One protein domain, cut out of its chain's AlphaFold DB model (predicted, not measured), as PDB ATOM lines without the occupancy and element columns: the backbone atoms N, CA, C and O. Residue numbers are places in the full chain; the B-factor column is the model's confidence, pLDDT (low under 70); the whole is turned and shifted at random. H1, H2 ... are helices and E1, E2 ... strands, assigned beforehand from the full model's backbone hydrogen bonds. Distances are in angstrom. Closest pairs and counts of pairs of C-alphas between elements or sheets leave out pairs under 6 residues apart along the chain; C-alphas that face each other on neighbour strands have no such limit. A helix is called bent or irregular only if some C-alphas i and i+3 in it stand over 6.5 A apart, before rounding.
ATOM      1  N   TRP A   5      11.544  28.408 -48.342       92.19
ATOM      2  CA  TRP A   5      12.005  27.058 -48.668       92.19
ATOM      3  C   TRP A   5      10.885  26.027 -48.458       92.19
ATOM      4  O   TRP A   5       9.792  26.359 -47.984       92.19
ATOM      5  N   THR A   6      11.114  24.772 -48.855       94.62
ATOM      6  CA  THR A   6      10.135  23.687 -48.671       94.62
ATOM      7  C   THR A   6      10.714  22.547 -47.840       94.62
ATOM      8  O   THR A   6      11.725  21.961 -48.207       94.62
ATOM      9  N   LEU A   7      10.044  22.197 -46.745       95.94
ATOM     10  CA  LEU A   7      10.295  20.975 -45.993       95.94
ATOM     11  C   LEU A   7       9.511  19.824 -46.626       95.94
ATOM     12  O   LEU A   7       8.293  19.918 -46.799       95.94
ATOM     13  N   TYR A   8      10.199  18.741 -46.951       96.44
ATOM     14  CA  TYR A   8       9.595  17.474 -47.338       96.44
ATOM     15  C   TYR A   8       9.678  16.491 -46.167       96.44
ATOM     16  O   TYR A   8      10.754  16.318 -45.601       96.44
ATOM     17  N   VAL A   9       8.557  15.855 -45.815       96.38
ATOM     18  CA  VAL A   9       8.476  14.799 -44.791       96.38
ATOM     19  C   VAL A   9       7.532  13.709 -45.282       96.38
ATOM     20  O   VAL A   9       6.344  13.968 -45.453       96.38
ATOM     21  N   ASP A  10       8.038  12.501 -45.526       95.00
ATOM     22  CA  ASP A  10       7.224  11.306 -45.821       95.00
ATOM     23  C   ASP A  10       6.155  11.499 -46.921       95.00
ATOM     24  O   ASP A  10       5.042  10.979 -46.850       95.00
ATOM     25  N   GLY A  11       6.481  12.262 -47.968       93.31
ATOM     26  CA  GLY A  11       5.560  12.554 -49.076       93.31
ATOM     27  C   GLY A  11       4.789  13.869 -48.935       93.31
ATOM     28  O   GLY A  11       4.127  14.293 -49.883       93.31
ATOM     29  N   HIS A  12       4.885  14.542 -47.789       94.19
ATOM     30  CA  HIS A  12       4.240  15.821 -47.521       94.19
ATOM     31  C   HIS A  12       5.199  16.988 -47.750       94.19
ATOM     32  O   HIS A  12       6.341  16.961 -47.307       94.19
ATOM     33  N   LEU A  13       4.710  18.037 -48.415       94.38
ATOM     34  CA  LEU A  13       5.456  19.268 -48.675       94.38
ATOM     35  C   LEU A  13       4.905  20.411 -47.819       94.38
ATOM     36  O   LEU A  13       3.697  20.665 -47.800       94.38
ATOM     37  N   ARG A  14       5.800  21.135 -47.149       93.81
ATOM     38  CA  ARG A  14       5.490  22.285 -46.298       93.81
ATOM     39  C   ARG A  14       6.360  23.468 -46.689       93.81
ATOM     40  O   ARG A  14       7.570  23.441 -46.517       93.81
ATOM     41  N   LYS A  15       5.723  24.523 -47.190       92.88
ATOM     42  CA  LYS A  15       6.388  25.801 -47.439       92.88
ATOM     43  C   LYS A  15       6.668  26.506 -46.111       92.88
ATOM     44  O   LYS A  15       5.779  26.559 -45.265       92.88
ATOM     45  N   MET A  16       7.870  27.046 -45.964       91.00
ATOM     46  CA  MET A  16       8.372  27.674 -44.744       91.00
ATOM     47  C   MET A  16       9.003  29.028 -45.062       91.00
ATOM     48  O   MET A  16       9.514  29.230 -46.162       91.00
ATOM     49  N   LEU A  17       8.969  29.945 -44.097       89.12
ATOM     50  CA  LEU A  17       9.734  31.191 -44.156       89.12
ATOM     51  C   LEU A  17      11.213  30.910 -43.865       89.12
ATOM     52  O   LEU A  17      11.534  30.032 -43.060       89.12
ATOM     53  N   ASP A  18      12.109  31.670 -44.489       87.62
ATOM     54  CA  ASP A  18      13.551  31.402 -44.410       87.62
ATOM     55  C   ASP A  18      14.132  31.505 -43.006       87.62
ATOM     56  O   ASP A  18      14.959  30.679 -42.623       87.62
ATOM     57  N   TRP A  19      13.629  32.438 -42.194       86.31
ATOM     58  CA  TRP A  19      14.074  32.593 -40.807       86.31
ATOM     59  C   TRP A  19      13.866  31.315 -39.974       86.31
ATOM     60  O   TRP A  19      14.624  31.062 -39.043       86.31
ATOM     61  N   ALA A  20      12.880  30.477 -40.322       89.19
ATOM     62  CA  ALA A  20      12.575  29.246 -39.592       89.19
ATOM     63  C   ALA A  20      13.545  28.095 -39.918       89.19
ATOM     64  O   ALA A  20      13.559  27.080 -39.220       89.19
ATOM     65  N   TYR A  21      14.354  28.228 -40.975       91.19
ATOM     66  CA  TYR A  21      15.257  27.178 -41.445       91.19
ATOM     67  C   TYR A  21      16.225  26.646 -40.369       91.19
ATOM     68  O   TYR A  21      16.174  25.440 -40.099       91.19
ATOM     69  N   PRO A  22      17.063  27.475 -39.704       89.69
ATOM     70  CA  PRO A  22      18.013  26.971 -38.709       89.69
ATOM     71  C   PRO A  22      17.321  26.264 -37.539       89.69
ATOM     72  O   PRO A  22      17.846  25.279 -37.022       89.69
ATOM     73  N   PHE A  23      16.121  26.708 -37.159       88.75
ATOM     74  CA  PHE A  23      15.354  26.109 -36.069       88.75
ATOM     75  C   PHE A  23      14.820  24.723 -36.423       88.75
ATOM     76  O   PHE A  23      14.998  23.778 -35.652       88.75
ATOM     77  N   VAL A  24      14.195  24.568 -37.595       91.44
ATOM     78  CA  VAL A  24      13.670  23.265 -38.034       91.44
ATOM     79  C   VAL A  24      14.817  22.285 -38.286       91.44
ATOM     80  O   VAL A  24      14.723  21.113 -37.912       91.44
ATOM     81  N   LEU A  25      15.937  22.768 -38.833       93.19
ATOM     82  CA  LEU A  25      17.155  21.979 -38.992       93.19
ATOM     83  C   LEU A  25      17.723  21.525 -37.638       93.19
ATOM     84  O   LEU A  25      18.093  20.358 -37.487       93.19
ATOM     85  N   ALA A  26      17.767  22.411 -36.638       90.44
ATOM     86  CA  ALA A  26      18.204  22.073 -35.286       90.44
ATOM     87  C   ALA A  26      17.276  21.040 -34.625       90.44
ATOM     88  O   ALA A  26      17.766  20.052 -34.070       90.44
ATOM     89  N   CYS A  27      15.953  21.199 -34.754       90.69
ATOM     90  CA  CYS A  27      14.970  20.223 -34.272       90.69
ATOM     91  C   CYS A  27      15.215  18.845 -34.892       90.69
ATOM     92  O   CYS A  27      15.313  17.850 -34.174       90.69
ATOM     93  N   TRP A  28      15.389  18.785 -36.215       93.94
ATOM     94  CA  TRP A  28      15.665  17.536 -36.918       93.94
ATOM     95  C   TRP A  28      16.970  16.880 -36.455       93.94
ATOM     96  O   TRP A  28      16.991  15.696 -36.113       93.94
ATOM     97  N   ARG A  29      18.058  17.655 -36.361       92.31
ATOM     98  CA  ARG A  29      19.345  17.173 -35.828       92.31
ATOM     99  C   ARG A  29      19.184  16.608 -34.414       92.31
ATOM    100  O   ARG A  29      19.788  15.581 -34.096       92.31
ATOM    101  N   GLN A  30      18.346  17.226 -33.588       88.81
ATOM    102  CA  GLN A  30      18.093  16.771 -32.228       88.81
ATOM    103  C   GLN A  30      17.276  15.468 -32.184       88.81
ATOM    104  O   GLN A  30      17.658  14.572 -31.433       88.81
ATOM    105  N   VAL A  31      16.269  15.286 -33.053       90.62
ATOM    106  CA  VAL A  31      15.574  13.988 -33.229       90.62
ATOM    107  C   VAL A  31      16.563  12.883 -33.577       90.62
ATOM    108  O   VAL A  31      16.533  11.815 -32.973       90.62
ATOM    109  N   LYS A  32      17.489  13.126 -34.514       91.25
ATOM    110  CA  LYS A  32      18.500  12.118 -34.884       91.25
ATOM    111  C   LYS A  32      19.484  11.818 -33.754       91.25
ATOM    112  O   LYS A  32      20.043  10.725 -33.719       91.25
ATOM    113  N   LYS A  33      19.698  12.767 -32.841       89.38
ATOM    114  CA  LYS A  33      20.612  12.625 -31.703       89.38
ATOM    115  C   LYS A  33      19.989  11.878 -30.526       89.38
ATOM    116  O   LYS A  33      20.673  11.063 -29.913       89.38
ATOM    117  N   ASP A  34      18.737  12.171 -30.174       87.94
ATOM    118  CA  ASP A  34      18.104  11.639 -28.959       87.94
ATOM    119  C   ASP A  34      16.892  10.729 -29.187       87.94
ATOM    120  O   ASP A  34      16.428  10.100 -28.233       87.94
ATOM    121  N   GLY A  35      16.415  10.622 -30.428       87.50
ATOM    122  CA  GLY A  35      15.308   9.758 -30.833       87.50
ATOM    123  C   GLY A  35      13.930  10.225 -30.369       87.50
ATOM    124  O   GLY A  35      12.971   9.471 -30.511       87.50
ATOM    125  N   VAL A  36      13.802  11.423 -29.792       87.00
ATOM    126  CA  VAL A  36      12.513  11.929 -29.313       87.00
ATOM    127  C   VAL A  36      11.836  12.726 -30.437       87.00
ATOM    128  O   VAL A  36      12.368  13.768 -30.832       87.00
ATOM    129  N   PRO A  37      10.675  12.270 -30.940       90.38
ATOM    130  CA  PRO A  37       9.996  12.876 -32.084       90.38
ATOM    131  C   PRO A  37       9.397  14.251 -31.766       90.38
ATOM    132  O   PRO A  37       9.249  14.623 -30.594       90.38
ATOM    133  N   PHE A  38       9.012  14.999 -32.803       89.50
ATOM    134  CA  PHE A  38       8.265  16.250 -32.654       89.50
ATOM    135  C   PHE A  38       7.120  16.413 -33.659       89.50
ATOM    136  O   PHE A  38       7.163  15.899 -34.772       89.50
ATOM    137  N   ASP A  39       6.100  17.153 -33.234       91.00
ATOM    138  CA  ASP A  39       4.964  17.610 -34.034       91.00
ATOM    139  C   ASP A  39       5.226  19.064 -34.460       91.00
ATOM    140  O   ASP A  39       5.256  19.971 -33.619       91.00
ATOM    141  N   LEU A  40       5.478  19.264 -35.753       92.69
ATOM    142  CA  LEU A  40       5.717  20.557 -36.382       92.69
ATOM    143  C   LEU A  40       4.395  21.173 -36.826       92.69
ATOM    144  O   LEU A  40       3.737  20.690 -37.749       92.69
ATOM    145  N   ARG A  41       4.049  22.299 -36.220       91.44
ATOM    146  CA  ARG A  41       2.879  23.100 -36.556       91.44
ATOM    147  C   ARG A  41       3.351  24.351 -37.255       91.44
ATOM    148  O   ARG A  41       4.316  24.981 -36.846       91.44
ATOM    149  N   VAL A  42       2.698  24.653 -38.361       89.25
ATOM    150  CA  VAL A  42       2.996  25.836 -39.152       89.25
ATOM    151  C   VAL A  42       1.679  26.539 -39.370       89.25
ATOM    152  O   VAL A  42       0.685  25.895 -39.729       89.25
ATOM    153  N   GLU A  43       1.670  27.846 -39.141       85.31
ATOM    154  CA  GLU A  43       0.496  28.675 -39.366       85.31
ATOM    155  C   GLU A  43      -0.094  28.392 -40.755       85.31
ATOM    156  O   GLU A  43       0.620  28.324 -41.759       85.31
ATOM    157  N   HIS A  44      -1.408  28.174 -40.838       84.62
ATOM    158  CA  HIS A  44      -2.029  27.944 -42.144       84.62
ATOM    159  C   HIS A  44      -2.104  26.481 -42.572       84.62
ATOM    160  O   HIS A  44      -2.611  26.210 -43.663       84.62
ATOM    161  N   ALA A  45      -1.561  25.550 -41.783       86.62
ATOM    162  CA  ALA A  45      -1.243  24.243 -42.321       86.62
ATOM    163  C   ALA A  45      -1.406  23.058 -41.366       86.62
ATOM    164  O   ALA A  45      -1.372  23.192 -40.146       86.62
ATOM    165  N   GLU A  46      -1.580  21.872 -41.957       88.69
ATOM    166  CA  GLU A  46      -1.679  20.628 -41.194       88.69
ATOM    167  C   GLU A  46      -0.380  20.343 -40.420       88.69
ATOM    168  O   GLU A  46       0.714  20.565 -40.954       88.69
ATOM    169  N   PRO A  47      -0.461  19.832 -39.185       91.00
ATOM    170  CA  PRO A  47       0.728  19.438 -38.444       91.00
ATOM    171  C   PRO A  47       1.504  18.324 -39.165       91.00
ATOM    172  O   PRO A  47       0.907  17.453 -39.804       91.00
ATOM    173  N   LEU A  48       2.832  18.357 -39.079       93.88
ATOM    174  CA  LEU A  48       3.716  17.303 -39.575       93.88
ATOM    175  C   LEU A  48       4.359  16.583 -38.398       93.88
ATOM    176  O   LEU A  48       4.986  17.206 -37.549       93.88
ATOM    177  N   TRP A  49       4.245  15.261 -38.382       93.31
ATOM    178  CA  TRP A  49       4.957  14.427 -37.427       93.31
ATOM    179  C   TRP A  49       6.347  14.085 -37.960       93.31
ATOM    180  O   TRP A  49       6.463  13.628 -39.096       93.31
ATOM    181  N   LEU A  50       7.385  14.298 -37.149       94.75
ATOM    182  CA  LEU A  50       8.764  13.956 -37.479       94.75
ATOM    183  C   LEU A  50       9.353  13.048 -36.400       94.75
ATOM    184  O   LEU A  50       9.468  13.436 -35.232       94.75
ATOM    185  N   ASP A  51       9.791  11.863 -36.809       94.38
ATOM    186  CA  ASP A  51      10.523  10.925 -35.965       94.38
ATOM    187  C   ASP A  51      11.812  10.431 -36.636       94.38
ATOM    188  O   ASP A  51      12.202  10.878 -37.712       94.38
ATOM    189  N   VAL A  52      12.546   9.546 -35.961       94.44
ATOM    190  CA  VAL A  52      13.862   9.088 -36.430       94.44
ATOM    191  C   VAL A  52      13.808   8.330 -37.767       94.44
ATOM    192  O   VAL A  52      14.839   8.278 -38.455       94.44
ATOM    193  N   GLU A  53      12.650   7.760 -38.116       95.62
ATOM    194  CA  GLU A  53      12.401   6.960 -39.320       95.62
ATOM    195  C   GLU A  53      11.881   7.803 -40.492       95.62
ATOM    196  O   GLU A  53      12.009   7.366 -41.638       95.62
ATOM    197  N   SER A  54      11.370   9.010 -40.228       96.06
ATOM    198  CA  SER A  54      10.894   9.936 -41.257       96.06
ATOM    199  C   SER A  54      11.950  10.219 -42.330       96.06
ATOM    200  O   SER A  54      13.125  10.484 -42.041       96.06
ATOM    201  N   ASN A  55      11.514  10.224 -43.590       96.38
ATOM    202  CA  ASN A  55      12.301  10.695 -44.719       96.38
ATOM    203  C   ASN A  55      12.144  12.215 -44.858       96.38
ATOM    204  O   ASN A  55      11.068  12.688 -45.235       96.38
ATOM    205  N   VAL A  56      13.206  12.961 -44.539       96.19
ATOM    206  CA  VAL A  56      13.181  14.423 -44.413       96.19
ATOM    207  C   VAL A  56      14.182  15.067 -45.362       96.19
ATOM    208  O   VAL A  56      15.382  14.820 -45.238       96.19
ATOM    209  N   ASP A  57      13.695  15.962 -46.223       96.00
ATOM    210  CA  ASP A  57      14.526  16.777 -47.112       96.00
ATOM    211  C   ASP A  57      14.210  18.271 -46.946       96.00
ATOM    212  O   ASP A  57      13.051  18.685 -46.859       96.00
ATOM    213  N   PHE A  58      15.259  19.093 -46.933       94.25
ATOM    214  CA  PHE A  58      15.162  20.551 -46.913       94.25
ATOM    215  C   PHE A  58      15.415  21.071 -48.330       94.25
ATOM    216  O   PHE A  58      16.551  21.133 -48.793       94.25
ATOM    217  N   LEU A  59      14.341  21.403 -49.041       93.88
ATOM    218  CA  LEU A  59      14.381  21.812 -50.442       93.88
ATOM    219  C   LEU A  59      14.540  23.335 -50.525       93.88
ATOM    220  O   LEU A  59      13.558  24.086 -50.468       93.88
ATOM    221  N   ILE A  60      15.792  23.777 -50.636       89.25
ATOM    222  CA  ILE A  60      16.165  25.182 -50.821       89.25
ATOM    223  C   ILE A  60      16.123  25.521 -52.325       89.25
ATOM    224  O   ILE A  60      16.660  24.752 -53.124       89.25
ATOM    225  N   PRO A  61      15.487  26.632 -52.744       86.00
ATOM    226  CA  PRO A  61      15.511  27.066 -54.140       86.00
ATOM    227  C   PRO A  61      16.938  27.316 -54.651       86.00
ATOM    228  O   PRO A  61      17.758  27.912 -53.952       86.00
ATOM    229  N   GLU A  62      17.224  26.908 -55.892       81.44
ATOM    230  CA  GLU A  62      18.529  27.149 -56.521       81.44
ATOM    231  C   GLU A  62      18.893  28.643 -56.487       81.44
ATOM    232  O   GLU A  62      18.092  29.500 -56.868       81.44
ATOM    233  N   GLY A  63      20.113  28.952 -56.042       77.12
ATOM    234  CA  GLY A  63      20.623  30.323 -55.965       77.12
ATOM    235  C   GLY A  63      20.277  31.097 -54.687       77.12
ATOM    236  O   GLY A  63      20.774  32.208 -54.548       77.12
ATOM    237  N   HIS A  64      19.504  30.518 -53.759       74.81
ATOM    238  CA  HIS A  64      19.199  31.112 -52.443       74.81
ATOM    239  C   HIS A  64      20.005  30.489 -51.289       74.81
ATOM    240  O   HIS A  64      19.825  30.835 -50.130       74.81
ATOM    241  N   GLU A  65      20.922  29.565 -51.581       71.94
ATOM    242  CA  GLU A  65      21.691  28.806 -50.581       71.94
ATOM    243  C   GLU A  65      22.485  29.701 -49.612       71.94
ATOM    244  O   GLU A  65      22.626  29.362 -48.440       71.94
ATOM    245  N   SER A  66      22.987  30.850 -50.082       63.56
ATOM    246  CA  SER A  66      23.773  31.790 -49.270       63.56
ATOM    247  C   SER A  66      22.958  32.557 -48.231       63.56
ATOM    248  O   SER A  66      23.550  33.143 -47.325       63.56
ATOM    249  N   ASP A  67      21.634  32.572 -48.369       72.69
ATOM    250  CA  ASP A  67      20.742  33.381 -47.538       72.69
ATOM    251  C   ASP A  67      20.288  32.618 -46.281       72.69
ATOM    252  O   ASP A  67      19.810  33.208 -45.311       72.69
ATOM    253  N   PHE A  68      20.524  31.300 -46.248       71.81
ATOM    254  CA  PHE A  68      20.194  30.441 -45.119       71.81
ATOM    255  C   PHE A  68      21.375  30.305 -44.164       71.81
ATOM    256  O   PHE A  68      22.407  29.712 -44.475       71.81
ATOM    257  N   THR A  69      21.197  30.788 -42.936       78.00
ATOM    258  CA  THR A  69      22.110  30.431 -41.847       78.00
ATOM    259  C   THR A  69      21.720  29.048 -41.322       78.00
ATOM    260  O   THR A  69      20.570  28.828 -40.960       78.00
ATOM    261  N   GLU A  70      22.659  28.098 -41.275       80.19
ATOM    262  CA  GLU A  70      22.415  26.739 -40.746       80.19
ATOM    263  C   GLU A  70      22.475  26.642 -39.213       80.19
ATOM    264  O   GLU A  70      22.174  25.596 -38.628       80.19
ATOM    265  N   THR A  71      22.941  27.701 -38.563       80.25
ATOM    266  CA  THR A  71      23.191  27.750 -37.125       80.25
ATOM    267  C   THR A  71      22.318  28.805 -36.479       80.25
ATOM    268  O   THR A  71      22.276  29.941 -36.945       80.25
ATOM    269  N   LEU A  72      21.694  28.432 -35.368       82.94
ATOM    270  CA  LEU A  72      21.105  29.384 -34.435       82.94
ATOM    271  C   LEU A  72      22.194  30.321 -33.903       82.94
ATOM    272  O   LEU A  72      23.337  29.893 -33.699       82.94
ATOM    273  N   ASN A  73      21.850  31.586 -33.680       84.25
ATOM    274  CA  ASN A  73      22.717  32.472 -32.914       84.25
ATOM    275  C   ASN A  73      22.760  32.040 -31.433       84.25
ATOM    276  O   ASN A  73      22.019  31.155 -31.016       84.25
ATOM    277  N   GLU A  74      23.652  32.629 -30.633       79.69
ATOM    278  CA  GLU A  74      23.867  32.205 -29.239       79.69
ATOM    279  C   GLU A  74      22.585  32.278 -28.392       79.69
ATOM    280  O   GLU A  74      22.243  31.300 -27.735       79.69
ATOM    281  N   SER A  75      21.830  33.376 -28.487       82.31
ATOM    282  CA  SER A  75      20.570  33.558 -27.751       82.31
ATOM    283  C   SER A  75      19.499  32.559 -28.197       82.31
ATOM    284  O   SER A  75      18.851  31.931 -27.366       82.31
ATOM    285  N   GLU A  76      19.335  32.370 -29.508       79.88
ATOM    286  CA  GLU A  76      18.382  31.403 -30.073       79.88
ATOM    287  C   GLU A  76      18.748  29.964 -29.697       79.88
ATOM    288  O   GLU A  76      17.877  29.130 -29.451       79.88
ATOM    289  N   TYR A  77      20.046  29.655 -29.658       80.06
ATOM    290  CA  TYR A  77      20.543  28.349 -29.256       80.06
ATOM    291  C   TYR A  77      20.315  28.095 -27.765       80.06
ATOM    292  O   TYR A  77      19.935  26.985 -27.399       80.06
ATOM    293  N   GLU A  78      20.524  29.093 -26.907       80.19
ATOM    294  CA  GLU A  78      20.215  28.994 -25.478       80.19
ATOM    295  C   GLU A  78      18.723  28.725 -25.253       80.19
ATOM    296  O   GLU A  78      18.392  27.748 -24.583       80.19
ATOM    297  N   GLU A  79      17.828  29.486 -25.888       74.94
ATOM    298  CA  GLU A  79      16.373  29.261 -25.818       74.94
ATOM    299  C   GLU A  79      15.974  27.871 -26.341       74.94
ATOM    300  O   GLU A  79      15.199  27.141 -25.711       74.94
ATOM    301  N   PHE A  80      16.557  27.459 -27.469       78.62
ATOM    302  CA  PHE A  80      16.378  26.120 -28.022       78.62
ATOM    303  C   PHE A  80      16.824  25.042 -27.022       78.62
ATOM    304  O   PHE A  80      16.102  24.074 -26.767       78.62
ATOM    305  N   MET A  81      17.995  25.197 -26.408       74.25
ATOM    306  CA  MET A  81      18.519  24.228 -25.448       74.25
ATOM    307  C   MET A  81      17.734  24.217 -24.139       74.25
ATOM    308  O   MET A  81      17.519  23.138 -23.597       74.25
ATOM    309  N   GLU A  82      17.236  25.352 -23.650       74.38
ATOM    310  CA  GLU A  82      16.345  25.383 -22.487       74.38
ATOM    311  C   GLU A  82      15.087  24.541 -22.719       74.38
ATOM    312  O   GLU A  82      14.644  23.817 -21.822       74.38
ATOM    313  N   PHE A  83      14.534  24.565 -23.934       70.25
ATOM    314  CA  PHE A  83      13.413  23.705 -24.284       70.25
ATOM    315  C   PHE A  83      13.813  22.221 -24.337       70.25
ATOM    316  O   PHE A  83      13.189  21.381 -23.671       70.25
ATOM    317  N   PHE A  84      14.863  21.887 -25.092       71.12
ATOM    318  CA  PHE A  84      15.254  20.499 -25.357       71.12
ATOM    319  C   PHE A  84      15.956  19.801 -24.174       71.12
ATOM    320  O   PHE A  84      15.816  18.581 -24.034       71.12
ATOM    321  N   ASP A  85      16.649  20.544 -23.307       67.19
ATOM    322  CA  ASP A  85      17.425  20.053 -22.153       67.19
ATOM    323  C   ASP A  85      16.714  20.258 -20.805       67.19
ATOM    324  O   ASP A  85      17.259  19.947 -19.747       67.19
ATOM    325  N   SER A  86      15.443  20.686 -20.807       60.75
ATOM    326  CA  SER A  86      14.611  20.856 -19.596       60.75
ATOM    327  C   SER A  86      14.407  19.581 -18.745       60.75
ATOM    328  O   SER A  86      13.634  19.581 -17.782       60.75
ATOM    329  N   GLY A  87      15.048  18.459 -19.093       49.97
ATOM    330  CA  GLY A  87      15.033  17.192 -18.359       49.97
ATOM    331  C   GLY A  87      13.705  16.433 -18.426       49.97
ATOM    332  O   GLY A  87      13.641  15.254 -18.073       49.97
ATOM    333  N   LYS A  88      12.637  17.062 -18.922       53.97
ATOM    334  CA  LYS A  88      11.329  16.443 -19.132       53.97
ATOM    335  C   LYS A  88      11.271  15.857 -20.538       53.97
ATOM    336  O   LYS A  88      10.722  16.456 -21.456       53.97
ATOM    337  N   LYS A  89      11.839  14.658 -20.702       53.47
ATOM    338  CA  LYS A  89      11.648  13.845 -21.913       53.47
ATOM    339  C   LYS A  89      10.180  13.431 -22.010       53.47
ATOM    340  O   LYS A  89       9.770  12.405 -21.473       53.47
ATOM    341  N   HIS A  90       9.371  14.275 -22.638       60.78
ATOM    342  CA  HIS A  90       8.031  13.908 -23.070       60.78
ATOM    343  C   HIS A  90       8.122  12.843 -24.176       60.78
ATOM    344  O   HIS A  90       9.168  12.688 -24.805       60.78
ATOM    345  N   VAL A  91       7.031  12.100 -24.407       68.12
ATOM    346  CA  VAL A  91       6.961  11.084 -25.480       68.12
ATOM    347  C   VAL A  91       7.240  11.713 -26.853       68.12
ATOM    348  O   VAL A  91       7.766  11.045 -27.734       68.12
ATOM    349  N   TYR A  92       6.926  13.003 -27.006       72.75
ATOM    350  CA  TYR A  92       7.212  13.827 -28.176       72.75
ATOM    351  C   TYR A  92       7.236  15.316 -27.803       72.75
ATOM    352  O   TYR A  92       6.813  15.693 -26.704       72.75
ATOM    353  N   ARG A  93       7.736  16.154 -28.711       84.19
ATOM    354  CA  ARG A  93       7.856  17.613 -28.565       84.19
ATOM    355  C   ARG A  93       6.909  18.342 -29.512       84.19
ATOM    356  O   ARG A  93       6.470  17.772 -30.503       84.19
ATOM    357  N   LEU A  94       6.610  19.598 -29.214       83.38
ATOM    358  CA  LEU A  94       5.821  20.465 -30.081       83.38
ATOM    359  C   LEU A  94       6.694  21.618 -30.555       83.38
ATOM    360  O   LEU A  94       7.396  22.221 -29.744       83.38
ATOM    361  N   VAL A  95       6.632  21.904 -31.848       87.12
ATOM    362  CA  VAL A  95       7.328  23.027 -32.475       87.12
ATOM    363  C   VAL A  95       6.286  23.797 -33.265       87.12
ATOM    364  O   VAL A  95       5.760  23.266 -34.239       87.12
ATOM    365  N   ASP A  96       5.947  25.003 -32.826       87.25
ATOM    366  CA  ASP A  96       4.973  25.863 -33.498       87.25
ATOM    367  C   ASP A  96       5.700  27.006 -34.196       87.25
ATOM    368  O   ASP A  96       6.437  27.747 -33.554       87.25
ATOM    369  N   VAL A  97       5.530  27.117 -35.509       86.12
ATOM    370  CA  VAL A  97       6.138  28.152 -36.345       86.12
ATOM    371  C   VAL A  97       5.028  29.074 -36.831       86.12
ATOM    372  O   VAL A  97       4.264  28.737 -37.744       86.12
ATOM    373  N   GLU A  98       4.957  30.253 -36.224       85.62
ATOM    374  CA  GLU A  98       4.051  31.333 -36.609       85.62
ATOM    375  C   GLU A  98       4.792  32.379 -37.443       85.62
ATOM    376  O   GLU A  98       6.013  32.390 -37.477       85.62
ATOM    377  N   SER A  99       4.082  33.285 -38.122       76.81
ATOM    378  CA  SER A  99       4.670  34.219 -39.098       76.81
ATOM    379  C   SER A  99       5.983  34.929 -38.690       76.81
ATOM    380  O   SER A  99       6.786  35.219 -39.578       76.81
ATOM    381  N   ASN A 100       6.235  35.200 -37.401       74.19
ATOM    382  CA  ASN A 100       7.464  35.859 -36.923       74.19
ATOM    383  C   ASN A 100       8.063  35.249 -35.642       74.19
ATOM    384  O   ASN A 100       8.915  35.890 -35.029       74.19
ATOM    385  N   ASP A 101       7.581  34.093 -35.189       76.12
ATOM    386  CA  ASP A 101       7.978  33.549 -33.889       76.12
ATOM    387  C   ASP A 101       7.934  32.020 -33.895       76.12
ATOM    388  O   ASP A 101       7.179  31.408 -34.660       76.12
ATOM    389  N   ILE A 102       8.757  31.406 -33.048       76.19
ATOM    390  CA  ILE A 102       8.781  29.962 -32.850       76.19
ATOM    391  C   ILE A 102       8.519  29.636 -31.389       76.19
ATOM    392  O   ILE A 102       9.232  30.059 -30.481       76.19
ATOM    393  N   TYR A 103       7.492  28.830 -31.161       79.81
ATOM    394  CA  TYR A 103       7.110  28.408 -29.831       79.81
ATOM    395  C   TYR A 103       7.423  26.941 -29.626       79.81
ATOM    396  O   TYR A 103       7.190  26.083 -30.481       79.81
ATOM    397  N   PHE A 104       7.861  26.646 -28.412       76.94
ATOM    398  CA  PHE A 104       8.112  25.291 -27.968       76.94
ATOM    399  C   PHE A 104       7.199  24.924 -26.787       76.94
ATOM    400  O   PHE A 104       7.642  24.833 -25.634       76.94
TER     401      PHE A 104
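What this domain is: This is residues 5 to 104 of the 113 residues of an uncharacterized protein of Corynebacterium sp. HMSC078H07 (UniProt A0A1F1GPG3). Two small sheets, E2 E1 E5 and E4 E3 E6 E7, form the walls of a trough, and helix H1 lies in it along the strands of both. H2 covers H1 on the side away from E2 E1 E5. The printed part has 100 residues, with two named helices and seven named strands in the order E1 E2 H1 E3 E4 E5 H2 E6 E7; sheet E2 E1 E5 is antiparallel, E4 E3 E6 E7 mixed. The class is mixed, helices and strands; the whole is compact, radius of gyration of the C-alphas 13.0 A, spans 40 by 31 by 25 A.

Where its parts are: E1, residues 5 to 9, begins with C-alpha 5 at (12.005, 27.058, -48.668). E2 is residues 12 to 17, 16.7 A. H1, residues 18 to 34, 25.5 A, is irregular: C-alphas 19 and 22 are 7.2 A apart. E3 is residues 38 to 42, E4 48 to 50, E5 56 to 59, H2 74 to 84, E6 93 to 98. E7, residues 101 to 103, ends at (7.110, 28.408, -29.831).

How they stand to each other: Hairpin E1 and E2 has N 7 and O 14 at 2.8 A; antiparallel E1 and E5 have N 8 and O 57 at 2.9 A. H1 is on this sheet, two layers with the helix on one face, height 10.1 A. H1 is also on E4 E3 E6 E7, again two layers, height 9.3 A, over E3 and E6; the closest C-alphas of H1 and E6, Ala 20 and Val 97, are 7.3 A apart. Parallel E3 and E6 have N 41 and O 95 at 2.8 A. H2 only just grazes that sheet, with residues 80 to 84. H2 has every O i to N i+4 pair within hydrogen-bond range, H1 11 of 13.

The domain as a whole: The C-alphas farthest apart, Gly 63 and Lys 88, are 40.4 A apart. The printed part has no cut; E5 to H2 is a long link. Residues 66 and 85 to 91 have pLDDT under 70.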